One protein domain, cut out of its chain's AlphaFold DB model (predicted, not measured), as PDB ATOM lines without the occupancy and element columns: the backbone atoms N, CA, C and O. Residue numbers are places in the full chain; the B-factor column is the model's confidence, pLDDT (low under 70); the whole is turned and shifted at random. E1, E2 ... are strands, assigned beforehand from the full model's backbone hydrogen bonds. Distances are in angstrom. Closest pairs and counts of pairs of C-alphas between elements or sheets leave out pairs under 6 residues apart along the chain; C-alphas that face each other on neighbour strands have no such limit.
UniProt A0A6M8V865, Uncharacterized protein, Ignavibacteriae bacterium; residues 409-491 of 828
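Overview. This is residues 409 to 491 of the 828 residues of an uncharacterized protein of Ignavibacteriae bacterium (UniProt A0A6M8V865). A four-strand sheet, E1 to E4, curls like part of a barrel and is drawn out by the long hairpin E2 and E3; the smaller hairpin E5 and E6 packs on it through E6, beside E3. The turn of the long hairpin and the loop of residues 415 to 426 reach opposite ends of the longest axis, and E7 pairs with residues 409 to 410. The 83 printed residues hold seven named strands, E1 to E7 in chain order, and no named helix; the class is all strand, with 36 residues, under half, in named elements. The larger sheet runs E1, E4, E2, E3, antiparallel; the whole is compact, with a radius of gyration of the C-alphas of 13.1 A and spans of 41 by 28 by 24 A.

Along the chain. Find C-alpha 412 at (-19.355, 3.228, 31.286), where E1 begins, residues 412 to 414. E2, residues 427 to 434, measures 19.8 A and bends by 52 degrees at residue 431; E3, residues 437 to 444, returns over 22.6 A. Next come E4, residues 451 to 455, E5, residues 467 to 471, and E6, residues 474 to 477. E7, residues 488 to 490, ends at C-alpha 490, (-27.180, 5.405, 41.043).

Arrangement. Look at E1 and E4, antiparallel at 140 degrees, with N 413 and O 454 2.9 A apart. E4 is staggered: residues 453 to 455 pair with E1, and 451 to 453 with E2, where N 427 and O 453 are 2.9 A apart. In the hairpin E2 and E3, N 430 and O 441 are 2.8 A apart. The closest C-alphas of E3 and E6 are those of Tyr 444 and Tyr 474, 6.6 A. In the hairpin E5 and E6, N 468 and O 476 are 2.8 A apart. E7 pairs with no named strand.

Size, cuts and confidence. The C-alphas of Ser 419 and Asn 435 are the two farthest apart, 41.9 A. The links E1 to E2 and E4 to E5 are long. The printed part has no cut, and no printed residue is under 70 in pLDDT.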
ATOM      1  N   LYS A 409     -23.307   1.795  40.223       95.25
ATOM      2  CA  LYS A 409     -22.595   1.001  39.218       95.25
ATOM      3  C   LYS A 409     -21.911   1.888  38.192       95.25
ATOM      4  O   LYS A 409     -22.228   3.072  38.065       95.25
ATOM      5  N   SER A 410     -20.975   1.308  37.445       94.56
ATOM      6  CA  SER A 410     -20.310   2.006  36.342       94.56
ATOM      7  C   SER A 410     -21.340   2.490  35.317       94.56
ATOM      8  O   SER A 410     -22.163   1.711  34.839       94.56
ATOM      9  N   GLY A 411     -21.271   3.773  34.959       94.00
ATOM     10  CA  GLY A 411     -22.015   4.340  33.835       94.00
ATOM     11  C   GLY A 411     -21.323   4.122  32.490       94.00
ATOM     12  O   GLY A 411     -21.847   4.534  31.460       94.00
ATOM     13  N   VAL A 412     -20.148   3.493  32.485       95.06
ATOM     14  CA  VAL A 412     -19.355   3.228  31.286       95.06
ATOM     15  C   VAL A 412     -19.705   1.857  30.728       95.06
ATOM     16  O   VAL A 412     -19.576   0.846  31.420       95.06
ATOM     17  N   ARG A 413     -20.054   1.825  29.443       94.00
ATOM     18  CA  ARG A 413     -20.304   0.610  28.668       94.00
ATOM     19  C   ARG A 413     -19.544   0.665  27.344       94.00
ATOM     20  O   ARG A 413     -19.459   1.721  26.719       94.00
ATOM     21  N   LEU A 414     -19.023  -0.477  26.901       94.19
ATOM     22  CA  LEU A 414     -18.540  -0.633  25.529       94.19
ATOM     23  C   LEU A 414     -19.740  -0.578  24.570       94.19
ATOM     24  O   LEU A 414     -20.762  -1.209  24.839       94.19
ATOM     25  N   ALA A 415     -19.651   0.204  23.496       91.88
ATOM     26  CA  ALA A 415     -20.728   0.296  22.516       91.88
ATOM     27  C   ALA A 415     -21.001  -1.074  21.870       91.88
ATOM     28  O   ALA A 415     -20.091  -1.887  21.707       91.88
ATOM     29  N   GLU A 416     -22.260  -1.329  21.510       91.94
ATOM     30  CA  GLU A 416     -22.592  -2.555  20.783       91.94
ATOM     31  C   GLU A 416     -22.059  -2.479  19.350       91.94
ATOM     32  O   GLU A 416     -22.050  -1.391  18.762       91.94
ATOM     33  N   PRO A 417     -21.647  -3.614  18.767       89.81
ATOM     34  CA  PRO A 417     -21.324  -3.679  17.353       89.81
ATOM     35  C   PRO A 417     -22.532  -3.279  16.493       89.81
ATOM     36  O   PRO A 417     -23.659  -3.710  16.747       89.81
ATOM     37  N   ASP A 418     -22.299  -2.479  15.453       86.56
ATOM     38  CA  ASP A 418     -23.304  -2.207  14.426       86.56
ATOM     39  C   ASP A 418     -23.593  -3.462  13.572       86.56
ATOM     40  O   ASP A 418     -23.006  -4.529  13.762       86.56
ATOM     41  N   SER A 419     -24.504  -3.359  12.598       88.62
ATOM     42  CA  SER A 419     -24.848  -4.481  11.704       88.62
ATOM     43  C   SER A 419     -23.666  -5.010  10.875       88.62
ATOM     44  O   SER A 419     -23.778  -6.077  10.277       88.62
ATOM     45  N   LEU A 420     -22.547  -4.279  10.827       88.94
ATOM     46  CA  LEU A 420     -21.298  -4.672  10.173       88.94
ATOM     47  C   LEU A 420     -20.251  -5.179  11.182       88.94
ATOM     48  O   LEU A 420     -19.110  -5.436  10.800       88.94
ATOM     49  N   GLY A 421     -20.615  -5.313  12.460       87.06
ATOM     50  CA  GLY A 421     -19.733  -5.742  13.540       87.06
ATOM     51  C   GLY A 421     -18.771  -4.658  14.037       87.06
ATOM     52  O   GLY A 421     -17.860  -4.973  14.801       87.06
ATOM     53  N   GLN A 422     -18.932  -3.393  13.628       87.25
ATOM     54  CA  GLN A 422     -18.053  -2.305  14.061       87.25
ATOM     55  C   GLN A 422     -18.558  -1.694  15.366       87.25
ATOM     56  O   GLN A 422     -19.704  -1.261  15.464       87.25
ATOM     57  N   ILE A 423     -17.681  -1.606  16.364       89.81
ATOM     58  CA  ILE A 423     -17.976  -0.934  17.630       89.81
ATOM     59  C   ILE A 423     -17.739   0.563  17.442       89.81
ATOM     60  O   ILE A 423     -16.609   0.992  17.218       89.81
ATOM     61  N   LYS A 424     -18.807   1.357  17.536       89.62
ATOM     62  CA  LYS A 424     -18.751   2.822  17.455       89.62
ATOM     63  C   LYS A 424     -19.494   3.430  18.634       89.62
ATOM     64  O   LYS A 424     -20.718   3.373  18.708       89.62
ATOM     65  N   GLY A 425     -18.734   3.995  19.561       91.56
ATOM     66  CA  GLY A 425     -19.229   4.785  20.680       91.56
ATOM     67  C   GLY A 425     -19.097   6.288  20.435       91.56
ATOM     68  O   GLY A 425     -18.787   6.755  19.339       91.56
ATOM     69  N   ILE A 426     -19.331   7.055  21.497       92.81
ATOM     70  CA  ILE A 426     -19.267   8.527  21.491       92.81
ATOM     71  C   ILE A 426     -18.148   9.086  22.382       92.81
ATOM     72  O   ILE A 426     -17.781  10.254  22.241       92.81
ATOM     73  N   TYR A 427     -17.588   8.263  23.274       95.19
ATOM     74  CA  TYR A 427     -16.484   8.633  24.156       95.19
ATOM     75  C   TYR A 427     -15.237   7.775  23.906       95.19
ATOM     76  O   TYR A 427     -15.315   6.549  23.779       95.19
ATOM     77  N   THR A 428     -14.074   8.426  23.919       95.62
ATOM     78  CA  THR A 428     -12.745   7.798  23.948       95.62
ATOM     79  C   THR A 428     -12.261   7.699  25.395       95.62
ATOM     80  O   THR A 428     -12.295   8.692  26.124       95.62
ATOM     81  N   LYS A 429     -11.790   6.525  25.828       95.69
ATOM     82  CA  LYS A 429     -11.149   6.362  27.142       95.69
ATOM     83  C   LYS A 429      -9.710   6.879  27.082       95.69
ATOM     84  O   LYS A 429      -8.950   6.472  26.209       95.69
ATOM     85  N   VAL A 430      -9.334   7.733  28.026       94.38
ATOM     86  CA  VAL A 430      -7.981   8.272  28.179       94.38
ATOM     87  C   VAL A 430      -7.451   7.892  29.554       94.38
ATOM     88  O   VAL A 430      -8.036   8.250  30.576       94.38
ATOM     89  N   ASP A 431      -6.337   7.166  29.572       92.81
ATOM     90  CA  ASP A 431      -5.623   6.802  30.792       92.81
ATOM     91  C   ASP A 431      -4.545   7.853  31.094       92.81
ATOM     92  O   ASP A 431      -3.803   8.288  30.214       92.81
ATOM     93  N   THR A 432      -4.472   8.291  32.346       90.69
ATOM     94  CA  THR A 432      -3.537   9.311  32.822       90.69
ATOM     95  C   THR A 432      -3.101   9.018  34.259       90.69
ATOM     96  O   THR A 432      -3.538   8.045  34.878       90.69
ATOM     97  N   ILE A 433      -2.224   9.859  34.802       89.44
ATOM     98  CA  ILE A 433      -1.803   9.824  36.201       89.44
ATOM     99  C   ILE A 433      -2.172  11.168  36.826       89.44
ATOM    100  O   ILE A 433      -1.632  12.205  36.443       89.44
ATOM    101  N   ILE A 434      -3.080  11.154  37.803       81.56
ATOM    102  CA  ILE A 434      -3.466  12.342  38.577       81.56
ATOM    103  C   ILE A 434      -3.072  12.095  40.032       81.56
ATOM    104  O   ILE A 434      -3.436  11.078  40.617       81.56
ATOM    105  N   ASN A 435      -2.301  13.015  40.623       81.50
ATOM    106  CA  ASN A 435      -1.779  12.901  41.994       81.50
ATOM    107  C   ASN A 435      -1.012  11.587  42.267       81.50
ATOM    108  O   ASN A 435      -1.083  11.044  43.366       81.50
ATOM    109  N   GLY A 436      -0.297  11.060  41.267       83.25
ATOM    110  CA  GLY A 436       0.484   9.821  41.386       83.25
ATOM    111  C   GLY A 436      -0.322   8.521  41.269       83.25
ATOM    112  O   GLY A 436       0.280   7.453  41.260       83.25
ATOM    113  N   ASN A 437      -1.649   8.596  41.117       87.81
ATOM    114  CA  ASN A 437      -2.521   7.435  40.933       87.81
ATOM    115  C   ASN A 437      -2.973   7.311  39.476       87.81
ATOM    116  O   ASN A 437      -3.264   8.317  38.822       87.81
ATOM    117  N   GLN A 438      -3.059   6.076  38.974       90.56
ATOM    118  CA  GLN A 438      -3.624   5.799  37.656       90.56
ATOM    119  C   GLN A 438      -5.106   6.188  37.642       90.56
ATOM    120  O   GLN A 438      -5.868   5.806  38.530       90.56
ATOM    121  N   PHE A 439      -5.505   6.956  36.634       91.31
ATOM    122  CA  PHE A 439      -6.854   7.481  36.499       91.31
ATOM    123  C   PHE A 439      -7.300   7.419  35.042       91.31
ATOM    124  O   PHE A 439      -6.555   7.805  34.145       91.31
ATOM    125  N   SER A 440      -8.526   6.962  34.807       92.94
ATOM    126  CA  SER A 440      -9.130   6.929  33.476       92.94
ATOM    127  C   SER A 440     -10.277   7.928  33.397       92.94
ATOM    128  O   SER A 440     -11.153   7.933  34.261       92.94
ATOM    129  N   TYR A 441     -10.320   8.719  32.330       94.56
ATOM    130  CA  TYR A 441     -11.446   9.597  32.014       94.56
ATOM    131  C   TYR A 441     -11.912   9.399  30.571       94.56
ATOM    132  O   TYR A 441     -11.250   8.742  29.774       94.56
ATOM    133  N   TYR A 442     -13.084   9.930  30.242       95.56
ATOM    134  CA  TYR A 442     -13.777   9.687  28.984       95.56
ATOM    135  C   TYR A 442     -13.970  11.009  28.252       95.56
ATOM    136  O   TYR A 442     -14.676  11.897  28.721       95.56
ATOM    137  N   VAL A 443     -13.334  11.152  27.096       94.94
ATOM    138  CA  VAL A 443     -13.400  12.365  26.276       94.94
ATOM    139  C   VAL A 443     -14.488  12.204  25.230       94.94
ATOM    140  O   VAL A 443     -14.500  11.215  24.500       94.94
ATOM    141  N   TYR A 444     -15.397  13.173  25.153       93.50
ATOM    142  CA  TYR A 444     -16.421  13.215  24.113       93.50
ATOM    143  C   TYR A 444     -15.766  13.470  22.751       93.50
ATOM    144  O   TYR A 444     -15.217  14.549  22.529       93.50
ATOM    145  N   ASN A 445     -15.794  12.475  21.863       92.38
ATOM    146  CA  ASN A 445     -15.136  12.533  20.554       92.38
ATOM    147  C   ASN A 445     -15.901  11.680  19.515       92.38
ATOM    148  O   ASN A 445     -15.386  10.667  19.032       92.38
ATOM    149  N   PRO A 446     -17.177  11.999  19.225       90.44
ATOM    150  CA  PRO A 446     -18.005  11.180  18.344       90.44
ATOM    151  C   PRO A 446     -17.418  11.108  16.925       90.44
ATOM    152  O   PRO A 446     -17.036  12.126  16.353       90.44
ATOM    153  N   GLY A 447     -17.385   9.905  16.343       86.56
ATOM    154  CA  GLY A 447     -16.869   9.660  14.987       86.56
ATOM    155  C   GLY A 447     -15.387   9.273  14.912       86.56
ATOM    156  O   GLY A 447     -14.938   8.833  13.855       86.56
ATOM    157  N   ASP A 448     -14.642   9.375  16.015       91.25
ATOM    158  CA  ASP A 448     -13.267   8.880  16.104       91.25
ATOM    159  C   ASP A 448     -13.225   7.346  16.215       91.25
ATOM    160  O   ASP A 448     -14.035   6.739  16.916       91.25
ATOM    161  N   SER A 449     -12.249   6.711  15.563       87.75
ATOM    162  CA  SER A 449     -12.018   5.262  15.655       87.75
ATOM    163  C   SER A 449     -11.717   4.756  17.075       87.75
ATOM    164  O   SER A 449     -11.979   3.594  17.372       87.75
ATOM    165  N   ALA A 450     -11.191   5.613  17.957       90.56
ATOM    166  CA  ALA A 450     -10.914   5.308  19.360       90.56
ATOM    167  C   ALA A 450     -12.132   5.520  20.281       90.56
ATOM    168  O   ALA A 450     -12.107   5.127  21.454       90.56
ATOM    169  N   SER A 451     -13.216   6.114  19.773       93.69
ATOM    170  CA  SER A 451     -14.456   6.287  20.526       93.69
ATOM    171  C   SER A 451     -15.256   4.997  20.528       93.69
ATOM    172  O   SER A 451     -16.096   4.757  19.667       93.69
ATOM    173  N   LEU A 452     -14.989   4.152  21.522       95.12
ATOM    174  CA  LEU A 452     -15.605   2.831  21.673       95.12
ATOM    175  C   LEU A 452     -16.651   2.776  22.793       95.12
ATOM    176  O   LEU A 452     -17.348   1.773  22.928       95.12
ATOM    177  N   TYR A 453     -16.773   3.826  23.609       95.12
ATOM    178  CA  TYR A 453     -17.579   3.800  24.828       95.12
ATOM    179  C   TYR A 453     -18.832   4.668  24.724       95.12
ATOM    180  O   TYR A 453     -18.813   5.771  24.173       95.12
ATOM    181  N   ASN A 454     -19.906   4.183  25.341       94.50
ATOM    182  CA  ASN A 454     -21.081   4.963  25.698       94.50
ATOM    183  C   ASN A 454     -21.048   5.183  27.210       94.50
ATOM    184  O   ASN A 454     -20.898   4.229  27.976       94.50
ATOM    185  N   VAL A 455     -21.148   6.443  27.637       94.44
ATOM    186  CA  VAL A 455     -21.003   6.815  29.047       94.44
ATOM    187  C   VAL A 455     -22.241   7.561  29.513       94.44
ATOM    188  O   VAL A 455     -22.595   8.608  28.969       94.44
ATOM    189  N   SER A 456     -22.879   7.014  30.541       93.56
ATOM    190  CA  SER A 456     -23.950   7.655  31.293       93.56
ATOM    191  C   SER A 456     -23.363   8.381  32.498       93.56
ATOM    192  O   SER A 456     -22.533   7.835  33.224       93.56
ATOM    193  N   PHE A 457     -23.817   9.613  32.715       93.19
ATOM    194  CA  PHE A 457     -23.354  10.463  33.806       93.19
ATOM    195  C   PHE A 457     -24.495  10.771  34.769       93.19
ATOM    196  O   PHE A 457     -25.584  11.150  34.337       93.19
ATOM    197  N   SER A 458     -24.217  10.680  36.067       91.81
ATOM    198  CA  SER A 458     -25.130  11.102  37.131       91.81
ATOM    199  C   SER A 458     -24.648  12.402  37.759       91.81
ATOM    200  O   SER A 458     -23.446  12.610  37.930       91.81
ATOM    201  N   PHE A 459     -25.588  13.284  38.105       90.00
ATOM    202  CA  PHE A 459     -25.292  14.481  38.888       90.00
ATOM    203  C   PHE A 459     -24.994  14.080  40.336       90.00
ATOM    204  O   PHE A 459     -25.803  13.397  40.962       90.00
ATOM    205  N   VAL A 460     -23.852  14.518  40.864       89.25
ATOM    206  CA  VAL A 460     -23.379  14.188  42.223       89.25
ATOM    207  C   VAL A 460     -23.270  15.420  43.132       89.25
ATOM    208  O   VAL A 460     -22.819  15.336  44.273       89.25
ATOM    209  N   GLY A 461     -23.721  16.575  42.638       86.06
ATOM    210  CA  GLY A 461     -23.605  17.868  43.309       86.06
ATOM    211  C   GLY A 461     -22.432  18.691  42.788       86.06
ATOM    212  O   GLY A 461     -21.423  18.151  42.336       86.06
ATOM    213  N   ASP A 462     -22.571  20.013  42.842       85.25
ATOM    214  CA  ASP A 462     -21.542  20.935  42.363       85.25
ATOM    215  C   ASP A 462     -20.257  20.816  43.191       85.25
ATOM    216  O   ASP A 462     -20.289  20.881  44.417       85.25
ATOM    217  N   GLY A 463     -19.122  20.618  42.511       87.50
ATOM    218  CA  GLY A 463     -17.814  20.415  43.143       87.50
ATOM    219  C   GLY A 463     -17.559  18.993  43.654       87.50
ATOM    220  O   GLY A 463     -16.471  18.718  44.149       87.50
ATOM    221  N   ASN A 464     -18.522  18.076  43.513       89.31
ATOM    222  CA  ASN A 464     -18.374  16.678  43.932       89.31
ATOM    223  C   ASN A 464     -18.108  15.721  42.761       89.31
ATOM    224  O   ASN A 464     -17.989  14.516  42.975       89.31
ATOM    225  N   GLY A 465     -18.064  16.230  41.527       93.50
ATOM    226  CA  GLY A 465     -17.861  15.425  40.327       93.50
ATOM    227  C   GLY A 465     -16.626  15.818  39.532       93.50
ATOM    228  O   GLY A 465     -15.925  16.781  39.840       93.50
ATOM    229  N   ASP A 466     -16.407  15.088  38.447       95.56
ATOM    230  CA  ASP A 466     -15.226  15.233  37.593       95.56
ATOM    231  C   ASP A 466     -15.559  15.896  36.247       95.56
ATOM    232  O   ASP A 466     -14.678  16.421  35.559       95.56
ATOM    233  N   TYR A 467     -16.842  15.882  35.871       96.19
ATOM    234  CA  TYR A 467     -17.347  16.344  34.582       96.19
ATOM    235  C   TYR A 467     -18.336  17.498  34.730       96.19
ATOM    236  O   TYR A 467     -19.092  17.588  35.701       96.19
ATOM    237  N   SER A 468     -18.391  18.342  33.704       95.25
ATOM    238  CA  SER A 468     -19.413  19.370  33.512       95.25
ATOM    239  C   SER A 468     -20.287  19.024  32.308       95.25
ATOM    240  O   SER A 468     -19.790  18.614  31.257       95.25
ATOM    241  N   ARG A 469     -21.605  19.191  32.447       93.25
ATOM    242  CA  ARG A 469     -22.542  19.021  31.332       93.25
ATOM    243  C   ARG A 469     -22.479  20.244  30.425       93.25
ATOM    244  O   ARG A 469     -22.751  21.347  30.888       93.25
ATOM    245  N   GLN A 470     -22.174  20.041  29.149       91.38
ATOM    246  CA  GLN A 470     -22.119  21.113  28.149       91.38
ATOM    247  C   GLN A 470     -23.420  21.186  27.342       91.38
ATOM    248  O   GLN A 470     -23.976  22.260  27.129       91.38
ATOM    249  N   SER A 471     -23.959  20.031  26.946       86.44
ATOM    250  CA  SER A 471     -25.256  19.913  26.272       86.44
ATOM    251  C   SER A 471     -25.890  18.545  26.561       86.44
ATOM    252  O   SER A 471     -25.416  17.792  27.416       86.44
ATOM    253  N   LEU A 472     -27.015  18.222  25.918       79.31
ATOM    254  CA  LEU A 472     -27.656  16.917  26.083       79.31
ATOM    255  C   LEU A 472     -26.726  15.802  25.573       79.31
ATOM    256  O   LEU A 472     -26.325  15.813  24.416       79.31
ATOM    257  N   GLY A 473     -26.368  14.859  26.450       79.75
ATOM    258  CA  GLY A 473     -25.472  13.742  26.123       79.75
ATOM    259  C   GLY A 473     -23.976  14.087  26.052       79.75
ATOM    260  O   GLY A 473     -23.159  13.167  25.980       79.75
ATOM    261  N   TYR A 474     -23.596  15.369  26.133       91.00
ATOM    262  CA  TYR A 474     -22.201  15.819  26.109       91.00
ATOM    263  C   TYR A 474     -21.735  16.300  27.488       91.00
ATOM    264  O   TYR A 474     -22.180  17.334  28.006       91.00
ATOM    265  N   TYR A 475     -20.779  15.559  28.043       94.69
ATOM    266  CA  TYR A 475     -20.094  15.868  29.287       94.69
ATOM    267  C   TYR A 475     -18.599  16.029  29.029       94.69
ATOM    268  O   TYR A 475     -17.970  15.188  28.389       94.69
ATOM    269  N   ASN A 476     -18.033  17.122  29.534       95.19
ATOM    270  CA  ASN A 476     -16.613  17.413  29.410       95.19
ATOM    271  C   ASN A 476     -15.909  17.225  30.753       95.19
ATOM    272  O   ASN A 476     -16.404  17.697  31.779       95.19
ATOM    273  N   PHE A 477     -14.750  16.573  30.740       94.69
ATOM    274  CA  PHE A 477     -13.928  16.398  31.931       94.69
ATOM    275  C   PHE A 477     -13.303  17.737  32.338       94.69
ATOM    276  O   PHE A 477     -12.629  18.392  31.544       94.69
ATOM    277  N   THR A 478     -13.525  18.147  33.583       94.31
ATOM    278  CA  THR A 478     -13.052  19.427  34.143       94.31
ATOM    279  C   THR A 478     -11.969  19.253  35.211       94.31
ATOM    280  O   THR A 478     -11.412  20.240  35.694       94.31
ATOM    281  N   GLY A 479     -11.644  18.005  35.563       91.31
ATOM    282  CA  GLY A 479     -10.705  17.643  36.625       91.31
ATOM    283  C   GLY A 479     -11.411  17.078  37.856       91.31
ATOM    284  O   GLY A 479     -12.580  17.375  38.093       91.31
ATOM    285  N   ILE A 480     -10.678  16.281  38.644       91.12
ATOM    286  CA  ILE A 480     -11.221  15.593  39.825       91.12
ATOM    287  C   ILE A 480     -11.787  16.605  40.825       91.12
ATOM    288  O   ILE A 480     -11.071  17.520  41.240       91.12
ATOM    289  N   GLY A 481     -13.064  16.450  41.186       90.12
ATOM    290  CA  GLY A 481     -13.763  17.342  42.125       90.12
ATOM    291  C   GLY A 481     -13.945  18.783  41.627       90.12
ATOM    292  O   GLY A 481     -14.152  19.697  42.420       90.12
ATOM    293  N   LYS A 482     -13.812  19.025  40.316       93.06
ATOM    294  CA  LYS A 482     -14.012  20.351  39.697       93.06
ATOM    295  C   LYS A 482     -15.281  20.444  38.850       93.06
ATOM    296  O   LYS A 482     -15.569  21.507  38.306       93.06
ATOM    297  N   GLY A 483     -16.009  19.342  38.713       94.50
ATOM    298  CA  GLY A 483     -17.282  19.250  38.010       94.50
ATOM    299  C   GLY A 483     -18.441  18.915  38.948       94.50
ATOM    300  O   GLY A 483     -18.313  18.936  40.172       94.50
ATOM    301  N   SER A 484     -19.580  18.568  38.350       94.06
ATOM    302  CA  SER A 484     -20.808  18.206  39.074       94.06
ATOM    303  C   SER A 484     -21.352  16.821  38.713       94.06
ATOM    304  O   SER A 484     -22.393  16.406  39.223       94.06
ATOM    305  N   TYR A 485     -20.675  16.110  37.806       94.12
ATOM    306  CA  TYR A 485     -21.111  14.823  37.273       94.12
ATOM    307  C   TYR A 485     -20.010  13.764  37.368       94.12
ATOM    308  O   TYR A 485     -18.830  14.069  37.179       94.12
ATOM    309  N   LEU A 486     -20.410  12.512  37.607       95.06
ATOM    310  CA  LEU A 486     -19.543  11.329  37.571       95.06
ATOM    311  C   LEU A 486     -20.091  10.283  36.586       95.06
ATOM    312  O   LEU A 486     -21.311  10.203  36.417       95.06
ATOM    313  N   PRO A 487     -19.224   9.465  35.949       95.56
ATOM    314  CA  PRO A 487     -19.618   8.399  35.022       95.56
ATOM    315  C   PRO A 487     -20.132   7.157  35.776       95.56
ATOM    316  O   PRO A 487     -19.632   6.043  35.615       95.56
ATOM    317  N   ILE A 488     -21.116   7.367  36.648       94.50
ATOM    318  CA  ILE A 488     -21.765   6.356  37.486       94.50
ATOM    319  C   ILE A 488     -23.276   6.399  37.274       94.50
ATOM    320  O   ILE A 488     -23.832   7.416  36.855       94.50
ATOM    321  N   ILE A 489     -23.943   5.303  37.615       92.81
ATOM    322  CA  ILE A 489     -25.399   5.193  37.678       92.81
ATOM    323  C   ILE A 489     -25.767   4.868  39.122       92.81
ATOM    324  O   ILE A 489     -25.297   3.869  39.666       92.81
ATOM    325  N   TYR A 490     -26.606   5.704  39.733       91.88
ATOM    326  CA  TYR A 490     -27.180   5.405  41.043       91.88
ATOM    327  C   TYR A 490     -28.199   4.274  40.926       91.88
ATOM    328  O   TYR A 490     -29.125   4.348  40.117       91.88
ATOM    329  N   LEU A 491     -28.037   3.247  41.754       93.25
ATOM    330  CA  LEU A 491     -29.043   2.217  41.952       93.25
ATOM    331  C   LEU A 491     -30.060   2.708  42.996       93.25
ATOM    332  O   LEU A 491     -29.677   3.348  43.982       93.25
TER     333      LEU A 491